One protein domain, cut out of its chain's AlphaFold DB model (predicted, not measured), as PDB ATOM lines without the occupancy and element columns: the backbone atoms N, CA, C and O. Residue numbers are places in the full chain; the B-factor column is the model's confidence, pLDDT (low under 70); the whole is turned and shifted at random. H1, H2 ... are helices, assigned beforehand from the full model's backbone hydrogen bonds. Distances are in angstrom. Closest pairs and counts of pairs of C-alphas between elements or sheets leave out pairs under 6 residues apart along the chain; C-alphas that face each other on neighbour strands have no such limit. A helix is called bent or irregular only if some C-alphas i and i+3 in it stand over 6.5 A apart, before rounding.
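AT A GLANCE: This is residues 319 to 423 of the 424 residues of the protein "Bep_C_terminal domain-containing protein" of Rhizobium paranaense (UniProt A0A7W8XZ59). One long helix, H5, makes the axis of the domain; H1 and H2 cross one side of its middle part, H3 crosses it on another side, and H4 folds back along its first part as a helical hairpin. The last residues, 412 to 423, most of them in H5, stick out free as an arm. The printed part has 105 residues with five named helices, H1 to H5 in order along the chain, and no named strand; the class is all helix. The whole is loose, with a radius of gyration of the C-alphas of 16.1 A, and spans 60 by 27 by 23 A.

HOW THE PARTS SIT: H1, residues 319 to 328, touches the hub, H5, residues 387 to 421, through residues 394 to 401 of H5 alone; the closest C-alphas, those of Ala 325 and Thr 397, are 6.3 A apart, and the lines are only just about perpendicular, at 73 degrees. H2, residues 332 to 342, is close to H1 but not clearly touching, at a shallow tilt of 21 degrees, opposite ways; their closest C-alphas, Val 327 and Arg 335, are 6.9 A apart. H2 touches H5, about perpendicular at 87 degrees, with the C-alphas of Ser 336 and Arg 408 closest at 5.1 A. H3, residues 346 to 366, touches H2 only at the corner, the closest C-alphas being those of Leu 342 and Gly 348, 4.0 A apart. H3 touches H1, about perpendicular at 75 degrees, with the C-alphas of Ser 320 and Ala 351 closest at 4.5 A. H3 touches H5 at a steep tilt of 69 degrees, only just short of about perpendicular, opposite ways; the C-alphas of Ala 355 and Val 398 are closest, at 5.4 A. H4, residues 371 to 380, forms a hairpin with H5 at a shallow tilt of 20 degrees, opposite ways, with the C-alphas of Pro 371 and Lys 392 closest at 6.0 A; H4 is apart from H1 and H2. In H3 and H5 every O i to N i+4 pair is within hydrogen-bond range; in H1 it is 3 of 6, in H2 5 of 7, in H4 4 of 6.

IN THESE COORDINATES: H1 begins at C-alpha 319 (5.910, -105.689, -97.499) and is 15.8 A long from first to last C-alpha. H2 measures 16.0 A and is only just irregular, with C-alphas 333 and 336 6.9 A apart. H3 measures 30.2 A. H4 measures 14.1 A and is irregular, with C-alphas 373 and 376 7.4 A apart. H5 measures 50.9 A and ends at C-alpha 421 (14.168, -72.250, -73.491).

THE WHOLE: The C-alphas farthest apart, those of Gly 382 and Asp 423, are 60.4 A apart. The printed part has no cut and no long link. Residues 380 to 386 also stand free. The mean pLDDT of the printed part is 86.4; residue 382 and residues 420 to 423 are under 70.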
ATOM      1  N   ARG A 319       4.855-106.697 -97.434       91.94
ATOM      2  CA  ARG A 319       5.910-105.689 -97.499       91.94
ATOM      3  C   ARG A 319       6.103-104.956 -96.171       91.94
ATOM      4  O   ARG A 319       7.238-104.840 -95.704       91.94
ATOM      5  N   SER A 320       5.022-104.504 -95.537       93.56
ATOM      6  CA  SER A 320       5.083-103.879 -94.211       93.56
ATOM      7  C   SER A 320       5.654-104.839 -93.167       93.56
ATOM      8  O   SER A 320       6.504-104.447 -92.368       93.56
ATOM      9  N   ALA A 321       5.271-106.118 -93.204       93.00
ATOM     10  CA  ALA A 321       5.795-107.133 -92.295       93.00
ATOM     11  C   ALA A 321       7.320-107.311 -92.428       93.00
ATOM     12  O   ALA A 321       8.016-107.357 -91.411       93.00
ATOM     13  N   GLU A 322       7.855-107.354 -93.653       93.31
ATOM     14  CA  GLU A 322       9.304-107.421 -93.902       93.31
ATOM     15  C   GLU A 322      10.048-106.193 -93.368       93.31
ATOM     16  O   GLU A 322      11.099-106.324 -92.733       93.31
ATOM     17  N   ILE A 323       9.503-104.998 -93.621       94.44
ATOM     18  CA  ILE A 323      10.094-103.736 -93.169       94.44
ATOM     19  C   ILE A 323      10.148-103.717 -91.642       94.44
ATOM     20  O   ILE A 323      11.224-103.535 -91.069       94.44
ATOM     21  N   LEU A 324       9.012-103.950 -90.979       95.31
ATOM     22  CA  LEU A 324       8.903-103.836 -89.527       95.31
ATOM     23  C   LEU A 324       9.663-104.935 -88.784       95.31
ATOM     24  O   LEU A 324      10.176-104.686 -87.694       95.31
ATOM     25  N   ALA A 325       9.811-106.130 -89.368       94.44
ATOM     26  CA  ALA A 325      10.552-107.231 -88.754       94.44
ATOM     27  C   ALA A 325      12.016-106.875 -88.438       94.44
ATOM     28  O   ALA A 325      12.586-107.443 -87.499       94.44
ATOM     29  N   LYS A 326      12.609-105.911 -89.159       94.00
ATOM     30  CA  LYS A 326      13.977-105.421 -88.920       94.00
ATOM     31  C   LYS A 326      14.179-104.885 -87.501       94.00
ATOM     32  O   LYS A 326      15.253-105.082 -86.936       94.00
ATOM     33  N   VAL A 327      13.137-104.328 -86.870       93.19
ATOM     34  CA  VAL A 327      13.197-103.813 -85.485       93.19
ATOM     35  C   VAL A 327      13.660-104.873 -84.479       93.19
ATOM     36  O   VAL A 327      14.241-104.551 -83.441       93.19
ATOM     37  N   ASN A 328      13.405-106.153 -84.775       89.75
ATOM     38  CA  ASN A 328      13.722-107.267 -83.888       89.75
ATOM     39  C   ASN A 328      15.215-107.594 -83.843       89.75
ATOM     40  O   ASN A 328      15.650-108.237 -82.891       89.75
ATOM     41  N   GLN A 329      15.975-107.157 -84.848       91.75
ATOM     42  CA  GLN A 329      17.415-107.390 -84.969       91.75
ATOM     43  C   GLN A 329      18.236-106.162 -84.544       91.75
ATOM     44  O   GLN A 329      19.452-106.253 -84.429       91.75
ATOM     45  N   MET A 330      17.579-105.027 -84.287       91.06
ATOM     46  CA  MET A 330      18.227-103.751 -83.976       91.06
ATOM     47  C   MET A 330      18.398-103.520 -82.474       91.06
ATOM     48  O   MET A 330      17.499-103.814 -81.663       91.06
ATOM     49  N   ALA A 331      19.523-102.892 -82.121       88.94
ATOM     50  CA  ALA A 331      19.771-102.389 -80.778       88.94
ATOM     51  C   ALA A 331      18.803-101.243 -80.445       88.94
ATOM     52  O   ALA A 331      18.375-100.490 -81.317       88.94
ATOM     53  N   LEU A 332      18.447-101.084 -79.166       83.50
ATOM     54  CA  LEU A 332      17.417-100.124 -78.747       83.50
ATOM     55  C   LEU A 332      17.773 -98.667 -79.097       83.50
ATOM     56  O   LEU A 332      16.883 -97.905 -79.464       83.50
ATOM     57  N   ALA A 333      19.062 -98.318 -79.050       84.25
ATOM     58  CA  ALA A 333      19.568 -96.985 -79.384       84.25
ATOM     59  C   ALA A 333      19.413 -96.618 -80.871       84.25
ATOM     60  O   ALA A 333      19.283 -95.443 -81.201       84.25
ATOM     61  N   GLU A 334      19.391 -97.605 -81.769       89.19
ATOM     62  CA  GLU A 334      19.331 -97.391 -83.224       89.19
ATOM     63  C   GLU A 334      17.891 -97.219 -83.730       89.19
ATOM     64  O   GLU A 334      17.653 -96.698 -84.822       89.19
ATOM     65  N   ARG A 335      16.898 -97.631 -82.929       89.12
ATOM     66  CA  ARG A 335      15.497 -97.710 -83.366       89.12
ATOM     67  C   ARG A 335      14.886 -96.348 -83.667       89.12
ATOM     68  O   ARG A 335      14.122 -96.242 -84.616       89.12
ATOM     69  N   SER A 336      15.204 -95.310 -82.895       86.75
ATOM     70  CA  SER A 336      14.656 -93.964 -83.125       86.75
ATOM     71  C   SER A 336      15.128 -93.370 -84.458       86.75
ATOM     72  O   SER A 336      14.326 -92.776 -85.180       86.75
ATOM     73  N   GLY A 337      16.401 -93.580 -84.814       87.88
ATOM     74  CA  GLY A 337      16.966 -93.198 -86.110       87.88
ATOM     75  C   GLY A 337      16.291 -93.940 -87.260       87.88
ATOM     76  O   GLY A 337      15.800 -93.312 -88.194       87.88
ATOM     77  N   TRP A 338      16.154 -95.258 -87.129       93.31
ATOM     78  CA  TRP A 338      15.468 -96.087 -88.120       93.31
ATOM     79  C   TRP A 338      13.996 -95.687 -88.335       93.31
ATOM     80  O   TRP A 338      13.530 -95.618 -89.470       93.31
ATOM     81  N   ILE A 339      13.258 -95.333 -87.276       92.56
ATOM     82  CA  ILE A 339      11.886 -94.812 -87.410       92.56
ATOM     83  C   ILE A 339      11.855 -93.520 -88.248       92.56
ATOM     84  O   ILE A 339      10.945 -93.341 -89.058       92.56
ATOM     85  N   ASN A 340      12.840 -92.624 -88.113       89.62
ATOM     86  CA  ASN A 340      12.911 -91.416 -88.950       89.62
ATOM     87  C   ASN A 340      13.135 -91.747 -90.436       89.62
ATOM     88  O   ASN A 340      12.561 -91.088 -91.307       89.62
ATOM     89  N   GLU A 341      13.925 -92.781 -90.734       92.25
ATOM     90  CA  GLU A 341      14.105 -93.275 -92.105       92.25
ATOM     91  C   GLU A 341      12.787 -93.817 -92.673       92.25
ATOM     92  O   GLU A 341      12.424 -93.492 -93.805       92.25
ATOM     93  N   LEU A 342      12.010 -94.558 -91.873       93.38
ATOM     94  CA  LEU A 342      10.686 -95.036 -92.289       93.38
ATOM     95  C   LEU A 342       9.734 -93.881 -92.611       93.38
ATOM     96  O   LEU A 342       9.100 -93.899 -93.665       93.38
ATOM     97  N   TRP A 343       9.705 -92.831 -91.784       89.75
ATOM     98  CA  TRP A 343       8.939 -91.608 -92.060       89.75
ATOM     99  C   TRP A 343       9.394 -90.861 -93.321       89.75
ATOM    100  O   TRP A 343       8.670 -89.991 -93.808       89.75
ATOM    101  N   SER A 344      10.565 -91.172 -93.871       89.81
ATOM    102  CA  SER A 344      11.090 -90.534 -95.083       89.81
ATOM    103  C   SER A 344      10.703 -91.272 -96.368       89.81
ATOM    104  O   SER A 344      10.871 -90.728 -97.457       89.81
ATOM    105  N   THR A 345      10.138 -92.478 -96.262       93.62
ATOM    106  CA  THR A 345       9.728 -93.303 -97.409       93.62
ATOM    107  C   THR A 345       8.216 -93.517 -97.419       93.62
ATOM    108  O   THR A 345       7.574 -93.514 -96.371       93.62
ATOM    109  N   LEU A 346       7.624 -93.707 -98.603       92.19
ATOM    110  CA  LEU A 346       6.190 -93.997 -98.708       92.19
ATOM    111  C   LEU A 346       5.855 -95.365 -98.090       92.19
ATOM    112  O   LEU A 346       4.949 -95.455 -97.268       92.19
ATOM    113  N   GLU A 347       6.639 -96.395 -98.426       91.44
ATOM    114  CA  GLU A 347       6.480 -97.754 -97.884       91.44
ATOM    115  C   GLU A 347       6.653 -97.791 -96.359       91.44
ATOM    116  O   GLU A 347       5.901 -98.465 -95.662       91.44
ATOM    117  N   GLY A 348       7.621 -97.041 -95.817       90.94
ATOM    118  CA  GLY A 348       7.845 -96.969 -94.377       90.94
ATOM    119  C   GLY A 348       6.694 -96.297 -93.632       90.94
ATOM    120  O   GLY A 348       6.275 -96.806 -92.596       90.94
ATOM    121  N   ARG A 349       6.130 -95.207 -94.172       91.88
ATOM    122  CA  ARG A 349       4.929 -94.567 -93.604       91.88
ATOM    123  C   ARG A 349       3.737 -95.512 -93.590       91.88
ATOM    124  O   ARG A 349       3.101 -95.651 -92.553       91.88
ATOM    125  N   GLN A 350       3.489 -96.200 -94.703       93.31
ATOM    126  CA  GLN A 350       2.418 -97.190 -94.780       93.31
ATOM    127  C   GLN A 350       2.596 -98.287 -93.720       93.31
ATOM    128  O   GLN A 350       1.650 -98.607 -93.003       93.31
ATOM    129  N   ALA A 351       3.813 -98.814 -93.558       93.56
ATOM    130  CA  ALA A 351       4.096 -99.828 -92.549       93.56
ATOM    131  C   ALA A 351       3.841 -99.324 -91.114       93.56
ATOM    132  O   ALA A 351       3.299-100.058 -90.286       93.56
ATOM    133  N   LEU A 352       4.194 -98.071 -90.812       93.81
ATOM    134  CA  LEU A 352       3.917 -97.454 -89.509       93.81
ATOM    135  C   LEU A 352       2.415 -97.237 -89.273       93.81
ATOM    136  O   LEU A 352       1.925 -97.509 -88.174       93.81
ATOM    137  N   ASP A 353       1.671 -96.807 -90.294       93.88
ATOM    138  CA  ASP A 353       0.220 -96.624 -90.211       93.88
ATOM    139  C   ASP A 353      -0.509 -97.961 -89.997       93.88
ATOM    140  O   ASP A 353      -1.380 -98.057 -89.127       93.88
ATOM    141  N   GLU A 354      -0.103 -99.021 -90.704       93.62
ATOM    142  CA  GLU A 354      -0.618-100.381 -90.490       93.62
ATOM    143  C   GLU A 354      -0.305-100.879 -89.067       93.62
ATOM    144  O   GLU A 354      -1.193-101.375 -88.370       93.62
ATOM    145  N   ALA A 355       0.927-100.689 -88.577       94.62
ATOM    146  CA  ALA A 355       1.298-101.052 -87.207       94.62
ATOM    147  C   ALA A 355       0.461-100.300 -86.161       94.62
ATOM    148  O   ALA A 355       0.043-100.879 -85.156       94.62
ATOM    149  N   LYS A 356       0.184 -99.014 -86.396       94.12
ATOM    150  CA  LYS A 356      -0.673 -98.197 -85.532       94.12
ATOM    151  C   LYS A 356      -2.123 -98.684 -85.542       94.12
ATOM    152  O   LYS A 356      -2.743 -98.726 -84.480       94.12
ATOM    153  N   ALA A 357      -2.654 -99.071 -86.702       94.44
ATOM    154  CA  ALA A 357      -3.993 -99.647 -86.813       94.44
ATOM    155  C   ALA A 357      -4.103-100.973 -86.038       94.44
ATOM    156  O   ALA A 357      -5.073-101.178 -85.309       94.44
ATOM    157  N   ILE A 358      -3.080-101.829 -86.123       94.56
ATOM    158  CA  ILE A 358      -3.013-103.085 -85.363       94.56
ATOM    159  C   ILE A 358      -2.933-102.822 -83.856       94.56
ATOM    160  O   ILE A 358      -3.699-103.417 -83.104       94.56
ATOM    161  N   ASP A 359      -2.055-101.921 -83.399       93.94
ATOM    162  CA  ASP A 359      -1.948-101.558 -81.974       93.94
ATOM    163  C   ASP A 359      -3.290-101.049 -81.423       93.94
ATOM    164  O   ASP A 359      -3.729-101.484 -80.355       93.94
ATOM    165  N   ALA A 360      -3.987-100.192 -82.175       93.62
ATOM    166  CA  ALA A 360      -5.304 -99.690 -81.795       93.62
ATOM    167  C   ALA A 360      -6.355-100.811 -81.716       93.62
ATOM    168  O   ALA A 360      -7.071-100.905 -80.716       93.62
ATOM    169  N   ALA A 361      -6.419-101.688 -82.722       93.81
ATOM    170  CA  ALA A 361      -7.363-102.802 -82.748       93.81
ATOM    171  C   ALA A 361      -7.093-103.819 -81.623       93.81
ATOM    172  O   ALA A 361      -8.028-104.270 -80.964       93.81
ATOM    173  N   LEU A 362      -5.823-104.121 -81.325       92.62
ATOM    174  CA  LEU A 362      -5.444-104.988 -80.202       92.62
ATOM    175  C   LEU A 362      -5.850-104.380 -78.853       92.62
ATOM    176  O   LEU A 362      -6.390-105.085 -78.002       92.62
ATOM    177  N   ARG A 363      -5.655-103.067 -78.656       92.88
ATOM    178  CA  ARG A 363      -6.119-102.367 -77.443       92.88
ATOM    179  C   ARG A 363      -7.631-102.408 -77.298       92.88
ATOM    180  O   ARG A 363      -8.111-102.588 -76.186       92.88
ATOM    181  N   GLN A 364      -8.369-102.240 -78.392       91.25
ATOM    182  CA  GLN A 364      -9.826-102.322 -78.359       91.25
ATOM    183  C   GLN A 364     -10.282-103.737 -78.010       91.25
ATOM    184  O   GLN A 364     -11.070-103.893 -77.082       91.25
ATOM    185  N   ARG A 365      -9.728-104.756 -78.678       90.88
ATOM    186  CA  ARG A 365     -10.111-106.158 -78.488       90.88
ATOM    187  C   ARG A 365      -9.720-106.713 -77.122       90.88
ATOM    188  O   ARG A 365     -10.542-107.321 -76.459       90.88
ATOM    189  N   PHE A 366      -8.499-106.467 -76.658       89.25
ATOM    190  CA  PHE A 366      -7.974-107.113 -75.447       89.25
ATOM    191  C   PHE A 366      -7.790-106.163 -74.256       89.25
ATOM    192  O   PHE A 366      -7.355-106.565 -73.180       89.25
ATOM    193  N   GLY A 367      -8.059-104.867 -74.427       87.31
ATOM    194  CA  GLY A 367      -7.708-103.835 -73.443       87.31
ATOM    195  C   GLY A 367      -6.210-103.500 -73.402       87.31
ATOM    196  O   GLY A 367      -5.798-102.584 -72.691       87.31
ATOM    197  N   SER A 368      -5.369-104.213 -74.159       87.19
ATOM    198  CA  SER A 368      -3.938-103.941 -74.272       87.19
ATOM    199  C   SER A 368      -3.372-104.440 -75.598       87.19
ATOM    200  O   SER A 368      -3.796-105.471 -76.102       87.19
ATOM    201  N   ALA A 369      -2.365-103.740 -76.122       85.31
ATOM    202  CA  ALA A 369      -1.551-104.216 -77.240       85.31
ATOM    203  C   ALA A 369      -0.319-105.025 -76.797       85.31
ATOM    204  O   ALA A 369       0.396-105.543 -77.652       85.31
ATOM    205  N   ASP A 370      -0.072-105.178 -75.488       84.44
ATOM    206  CA  ASP A 370       1.046-105.984 -74.985       84.44
ATOM    207  C   ASP A 370       0.722-107.489 -75.080       84.44
ATOM    208  O   ASP A 370      -0.150-107.970 -74.343       84.44
ATOM    209  N   PRO A 371       1.456-108.270 -75.901       81.00
ATOM    210  CA  PRO A 371       1.223-109.706 -76.069       81.00
ATOM    211  C   PRO A 371       1.328-110.513 -74.776       81.00
ATOM    212  O   PRO A 371       0.755-111.597 -74.673       81.00
ATOM    213  N   ARG A 372       2.043-109.999 -73.769       85.50
ATOM    214  CA  ARG A 372       2.171-110.646 -72.457       85.50
ATOM    215  C   ARG A 372       0.881-110.576 -71.641       85.50
ATOM    216  O   ARG A 372       0.697-111.403 -70.756       85.50
ATOM    217  N   LYS A 373       0.006-109.600 -71.916       85.75
ATOM    218  CA  LYS A 373      -1.244-109.382 -71.172       85.75
ATOM    219  C   LYS A 373      -2.426-110.154 -71.754       85.75
ATOM    220  O   LYS A 373      -3.250-110.631 -70.986       85.75
ATOM    221  N   PHE A 374      -2.482-110.314 -73.076       85.75
ATOM    222  CA  PHE A 374      -3.582-111.019 -73.754       85.75
ATOM    223  C   PHE A 374      -3.218-112.427 -74.245       85.75
ATOM    224  O   PHE A 374      -4.072-113.143 -74.762       85.75
ATOM    225  N   GLY A 375      -1.964-112.866 -74.084       82.00
ATOM    226  CA  GLY A 375      -1.508-114.167 -74.583       82.00
ATOM    227  C   GLY A 375      -2.327-115.357 -74.069       82.00
ATOM    228  O   GLY A 375      -2.644-116.249 -74.850       82.00
ATOM    229  N   ALA A 376      -2.735-115.333 -72.796       82.38
ATOM    230  CA  ALA A 376      -3.574-116.380 -72.207       82.38
ATOM    231  C   ALA A 376      -5.001-116.408 -72.786       82.38
ATOM    232  O   ALA A 376      -5.657-117.441 -72.760       82.38
ATOM    233  N   GLU A 377      -5.499-115.277 -73.286       81.75
ATOM    234  CA  GLU A 377      -6.812-115.189 -73.926       81.75
ATOM    235  C   GLU A 377      -6.777-115.802 -75.329       81.75
ATOM    236  O   GLU A 377      -7.642-116.605 -75.662       81.75
ATOM    237  N   LEU A 378      -5.710-115.538 -76.093       84.19
ATOM    238  CA  LEU A 378      -5.480-116.177 -77.394       84.19
ATOM    239  C   LEU A 378      -5.328-117.698 -77.298       84.19
ATOM    240  O   LEU A 378      -5.771-118.411 -78.186       84.19
ATOM    241  N   GLU A 379      -4.684-118.199 -76.243       82.38
ATOM    242  CA  GLU A 379      -4.485-119.642 -76.043       82.38
ATOM    243  C   GLU A 379      -5.774-120.380 -75.673       82.38
ATOM    244  O   GLU A 379      -5.904-121.570 -75.951       82.38
ATOM    245  N   ARG A 380      -6.733-119.681 -75.056       74.31
ATOM    246  CA  ARG A 380      -8.064-120.233 -74.777       74.31
ATOM    247  C   ARG A 380      -8.935-120.290 -76.027       74.31
ATOM    248  O   ARG A 380      -9.863-121.095 -76.070       74.31
ATOM    249  N   ASP A 381      -8.639-119.464 -77.029       74.81
ATOM    250  CA  ASP A 381      -9.315-119.503 -78.320       74.81
ATOM    251  C   ASP A 381      -8.778-120.662 -79.175       74.81
ATOM    252  O   ASP A 381      -7.824-120.541 -79.951       74.81
ATOM    253  N   GLY A 382      -9.435-121.815 -79.042       68.94
ATOM    254  CA  GLY A 382      -9.111-123.016 -79.808       68.94
ATOM    255  C   GLY A 382      -9.241-122.848 -81.327       68.94
ATOM    256  O   GLY A 382      -8.652-123.635 -82.068       68.94
ATOM    257  N   SER A 383      -9.949-121.818 -81.813       71.25
ATOM    258  CA  SER A 383     -10.127-121.576 -83.252       71.25
ATOM    259  C   SER A 383      -8.856-121.063 -83.937       71.25
ATOM    260  O   SER A 383      -8.687-121.232 -85.148       71.25
ATOM    261  N   LEU A 384      -7.929-120.473 -83.173       75.94
ATOM    262  CA  LEU A 384      -6.704-119.891 -83.715       75.94
ATOM    263  C   LEU A 384      -5.613-120.937 -83.968       75.94
ATOM    264  O   LEU A 384      -4.796-120.747 -84.871       75.94
ATOM    265  N   GLY A 385      -5.594-122.044 -83.219       80.50
ATOM    266  CA  GLY A 385      -4.657-123.155 -83.417       80.50
ATOM    267  C   GLY A 385      -3.203-122.697 -83.610       80.50
ATOM    268  O   GLY A 385      -2.631-121.998 -82.774       80.50
ATOM    269  N   SER A 386      -2.595-123.048 -84.748       77.62
ATOM    270  CA  SER A 386      -1.210-122.673 -85.077       77.62
ATOM    271  C   SER A 386      -1.000-121.174 -85.343       77.62
ATOM    272  O   SER A 386       0.139-120.703 -85.320       77.62
ATOM    273  N   ARG A 387      -2.070-120.393 -85.562       82.00
ATOM    274  CA  ARG A 387      -1.988-118.944 -85.817       82.00
ATOM    275  C   ARG A 387      -1.621-118.143 -84.572       82.00
ATOM    276  O   ARG A 387      -1.114-117.035 -84.723       82.00
ATOM    277  N   VAL A 388      -1.823-118.684 -83.367       86.25
ATOM    278  CA  VAL A 388      -1.523-117.991 -82.100       86.25
ATOM    279  C   VAL A 388      -0.076-117.495 -82.061       86.25
ATOM    280  O   VAL A 388       0.176-116.348 -81.691       86.25
ATOM    281  N   GLU A 389       0.878-118.317 -82.501       86.44
ATOM    282  CA  GLU A 389       2.296-117.948 -82.473       86.44
ATOM    283  C   GLU A 389       2.627-116.847 -83.491       86.44
ATOM    284  O   GLU A 389       3.376-115.911 -83.198       86.44
ATOM    285  N   ALA A 390       2.008-116.900 -84.674       86.50
ATOM    286  CA  ALA A 390       2.143-115.850 -85.679       86.50
ATOM    287  C   ALA A 390       1.585-114.512 -85.166       86.50
ATOM    288  O   ALA A 390       2.241-113.476 -85.305       86.50
ATOM    289  N   VAL A 391       0.422-114.544 -84.506       88.12
ATOM    290  CA  VAL A 391      -0.194-113.370 -83.874       88.12
ATOM    291  C   VAL A 391       0.726-112.798 -82.805       88.12
ATOM    292  O   VAL A 391       1.041-111.612 -82.851       88.12
ATOM    293  N   LYS A 392       1.244-113.629 -81.892       89.69
ATOM    294  CA  LYS A 392       2.191-113.186 -80.857       89.69
ATOM    295  C   LYS A 392       3.419-112.509 -81.468       89.69
ATOM    296  O   LYS A 392       3.800-111.432 -81.012       89.69
ATOM    297  N   LYS A 393       4.015-113.092 -82.510       90.44
ATOM    298  CA  LYS A 393       5.210-112.543 -83.173       90.44
ATOM    299  C   LYS A 393       4.943-111.195 -83.852       90.44
ATOM    300  O   LYS A 393       5.755-110.271 -83.723       90.44
ATOM    301  N   ILE A 394       3.821-111.070 -84.560       91.56
ATOM    302  CA  ILE A 394       3.429-109.815 -85.213       91.56
ATOM    303  C   ILE A 394       3.135-108.752 -84.155       91.56
ATOM    304  O   ILE A 394       3.717-107.671 -84.216       91.56
ATOM    305  N   SER A 395       2.350-109.075 -83.127       91.56
ATOM    306  CA  SER A 395       2.030-108.135 -82.050       91.56
ATOM    307  C   SER A 395       3.271-107.689 -81.267       91.56
ATOM    308  O   SER A 395       3.387-106.517 -80.929       91.56
ATOM    309  N   GLN A 396       4.254-108.573 -81.036       92.25
ATOM    310  CA  GLN A 396       5.547-108.192 -80.442       92.25
ATOM    311  C   GLN A 396       6.337-107.225 -81.330       92.25
ATOM    312  O   GLN A 396       6.981-106.304 -80.826       92.25
ATOM    313  N   THR A 397       6.314-107.445 -82.645       94.06
ATOM    314  CA  THR A 397       6.981-106.563 -83.611       94.06
ATOM    315  C   THR A 397       6.317-105.186 -83.603       94.06
ATOM    316  O   THR A 397       7.009-104.184 -83.443       94.06
ATOM    317  N   VAL A 398       4.983-105.142 -83.673       93.75
ATOM    318  CA  VAL A 398       4.188-103.907 -83.603       93.75
ATOM    319  C   VAL A 398       4.447-103.154 -82.298       93.75
ATOM    320  O   VAL A 398       4.799-101.980 -82.340       93.75
ATOM    321  N   ASP A 399       4.377-103.820 -81.145       92.00
ATOM    322  CA  ASP A 399       4.642-103.199 -79.841       92.00
ATOM    323  C   ASP A 399       6.052-102.576 -79.773       92.00
ATOM    324  O   ASP A 399       6.219-101.438 -79.332       92.00
ATOM    325  N   ARG A 400       7.081-103.263 -80.292       92.25
ATOM    326  CA  ARG A 400       8.452-102.718 -80.356       92.25
ATOM    327  C   ARG A 400       8.556-101.484 -81.251       92.25
ATOM    328  O   ARG A 400       9.252-100.540 -80.873       92.25
ATOM    329  N   VAL A 401       7.882-101.486 -82.402       93.44
ATOM    330  CA  VAL A 401       7.819-100.334 -83.320       93.44
ATOM    331  C   VAL A 401       7.127 -99.156 -82.639       93.44
ATOM    332  O   VAL A 401       7.693 -98.067 -82.590       93.44
ATOM    333  N   ARG A 402       5.964 -99.379 -82.012       92.69
ATOM    334  CA  ARG A 402       5.211 -98.327 -81.310       92.69
ATOM    335  C   ARG A 402       6.006 -97.717 -80.156       92.69
ATOM    336  O   ARG A 402       6.003 -96.501 -79.988       92.69
ATOM    337  N   ARG A 403       6.747 -98.527 -79.390       89.06
ATOM    338  CA  ARG A 403       7.662 -98.018 -78.350       89.06
ATOM    339  C   ARG A 403       8.801 -97.181 -78.936       89.06
ATOM    340  O   ARG A 403       9.172 -96.174 -78.337       89.06
ATOM    341  N   ALA A 404       9.351 -97.576 -80.085       89.06
ATOM    342  CA  ALA A 404      10.389 -96.805 -80.767       89.06
ATOM    343  C   ALA A 404       9.863 -95.452 -81.278       89.06
ATOM    344  O   ALA A 404      10.535 -94.438 -81.096       89.06
ATOM    345  N   GLU A 405       8.648 -95.415 -81.840       86.88
ATOM    346  CA  GLU A 405       7.977 -94.169 -82.235       86.88
ATOM    347  C   GLU A 405       7.745 -93.238 -81.040       86.88
ATOM    348  O   GLU A 405       8.122 -92.069 -81.092       86.88
ATOM    349  N   LEU A 406       7.209 -93.760 -79.930       87.06
ATOM    350  CA  LEU A 406       6.984 -92.973 -78.712       87.06
ATOM    351  C   LEU A 406       8.290 -92.416 -78.131       87.06
ATOM    352  O   LEU A 406       8.338 -91.263 -77.705       87.06
ATOM    353  N   SER A 407       9.363 -93.215 -78.136       82.75
ATOM    354  CA  SER A 407      10.687 -92.769 -77.692       82.75
ATOM    355  C   SER A 407      11.213 -91.625 -78.564       82.75
ATOM    356  O   SER A 407      11.671 -90.612 -78.035       82.75
ATOM    357  N   ARG A 408      11.083 -91.742 -79.891       86.31
ATOM    358  CA  ARG A 408      11.448 -90.690 -80.847       86.31
ATOM    359  C   ARG A 408      10.631 -89.412 -80.626       86.31
ATOM    360  O   ARG A 408      11.214 -88.331 -80.574       86.31
ATOM    361  N   ASP A 409       9.318 -89.520 -80.439       81.31
ATOM    362  CA  ASP A 409       8.446 -88.367 -80.186       81.31
ATOM    363  C   ASP A 409       8.793 -87.656 -78.873       81.31
ATOM    364  O   ASP A 409       8.767 -86.425 -78.802       81.31
ATOM    365  N   HIS A 410       9.159 -88.414 -77.836       79.62
ATOM    366  CA  HIS A 410       9.600 -87.853 -76.563       79.62
ATOM    367  C   HIS A 410      10.929 -87.093 -76.699       79.62
ATOM    368  O   HIS A 410      11.046 -85.973 -76.199       79.62
ATOM    369  N   VAL A 411      11.904 -87.657 -77.424       78.62
ATOM    370  CA  VAL A 411      13.182 -86.986 -77.726       78.62
ATOM    371  C   VAL A 411      12.943 -85.690 -78.506       78.62
ATOM    372  O   VAL A 411      13.429 -84.636 -78.103       78.62
ATOM    373  N   LEU A 412      12.112 -85.728 -79.554       76.69
ATOM    374  CA  LEU A 412      11.781 -84.541 -80.350       76.69
ATOM    375  C   LEU A 412      11.104 -83.447 -79.521       76.69
ATOM    376  O   LEU A 412      11.466 -82.276 -79.638       76.69
ATOM    377  N   LYS A 413      10.140 -83.808 -78.665       78.50
ATOM    378  CA  LYS A 413       9.488 -82.850 -77.760       78.50
ATOM    379  C   LYS A 413      10.498 -82.202 -76.814       78.50
ATOM    380  O   LYS A 413      10.464 -80.986 -76.642       78.50
ATOM    381  N   ARG A 414      11.410 -82.990 -76.235       77.69
ATOM    382  CA  ARG A 414      12.457 -82.487 -75.334       77.69
ATOM    383  C   ARG A 414      13.386 -81.500 -76.042       77.69
ATOM    384  O   ARG A 414      13.639 -80.427 -75.501       77.69
ATOM    385  N   ASP A 415      13.828 -81.819 -77.255       77.19
ATOM    386  CA  ASP A 415      14.714 -80.953 -78.040       77.19
ATOM    387  C   ASP A 415      14.042 -79.633 -78.440       77.19
ATOM    388  O   ASP A 415      14.672 -78.575 -78.400       77.19
ATOM    389  N   ILE A 416      12.751 -79.671 -78.796       77.38
ATOM    390  CA  ILE A 416      11.968 -78.462 -79.099       77.38
ATOM    391  C   ILE A 416      11.843 -77.577 -77.853       77.38
ATOM    392  O   ILE A 416      12.029 -76.363 -77.949       77.38
ATOM    393  N   SER A 417      11.562 -78.166 -76.686       75.38
ATOM    394  CA  SER A 417      11.469 -77.429 -75.420       75.38
ATOM    395  C   SER A 417      12.807 -76.814 -75.003       75.38
ATOM    396  O   SER A 417      12.836 -75.659 -74.585       75.38
ATOM    397  N   LEU A 418      13.921 -77.537 -75.175       72.62
ATOM    398  CA  LEU A 418      15.267 -77.028 -74.885       72.62
ATOM    399  C   LEU A 418      15.649 -75.857 -75.799       72.62
ATOM    400  O   LEU A 418      16.160 -74.853 -75.315       72.62
ATOM    401  N   LYS A 419      15.354 -75.945 -77.101       73.38
ATOM    402  CA  LYS A 419      15.620 -74.852 -78.053       73.38
ATOM    403  C   LYS A 419      14.775 -73.610 -77.764       73.38
ATOM    404  O   LYS A 419      15.295 -72.508 -77.812       73.38
ATOM    405  N   ARG A 420      13.500 -73.780 -77.394       69.38
ATOM    406  CA  ARG A 420      12.624 -72.660 -76.997       69.38
ATOM    407  C   ARG A 420      13.011 -72.019 -75.661       69.38
ATOM    408  O   ARG A 420      12.700 -70.853 -75.454       69.38
ATOM    409  N   GLY A 421      13.655 -72.766 -74.764       57.34
ATOM    410  CA  GLY A 421      14.168 -72.250 -73.491       57.34
ATOM    411  C   GLY A 421      15.500 -71.501 -73.598       57.34
ATOM    412  O   GLY A 421      15.850 -70.797 -72.662       57.34
ATOM    413  N   LEU A 422      16.226 -71.642 -74.713       53.88
ATOM    414  CA  LEU A 422      17.494 -70.947 -74.985       53.88
ATOM    415  C   LEU A 422      17.311 -69.587 -75.688       53.88
ATOM    416  O   LEU A 422      18.259 -68.810 -75.738       53.88
ATOM    417  N   ASP A 423      16.110 -69.301 -76.200       48.75
ATOM    418  CA  ASP A 423      15.740 -68.031 -76.851       48.75
ATOM    419  C   ASP A 423      15.031 -67.040 -75.888       48.75
ATOM    420  O   ASP A 423      14.385 -66.087 -76.330       48.75
TER     421      ASP A 423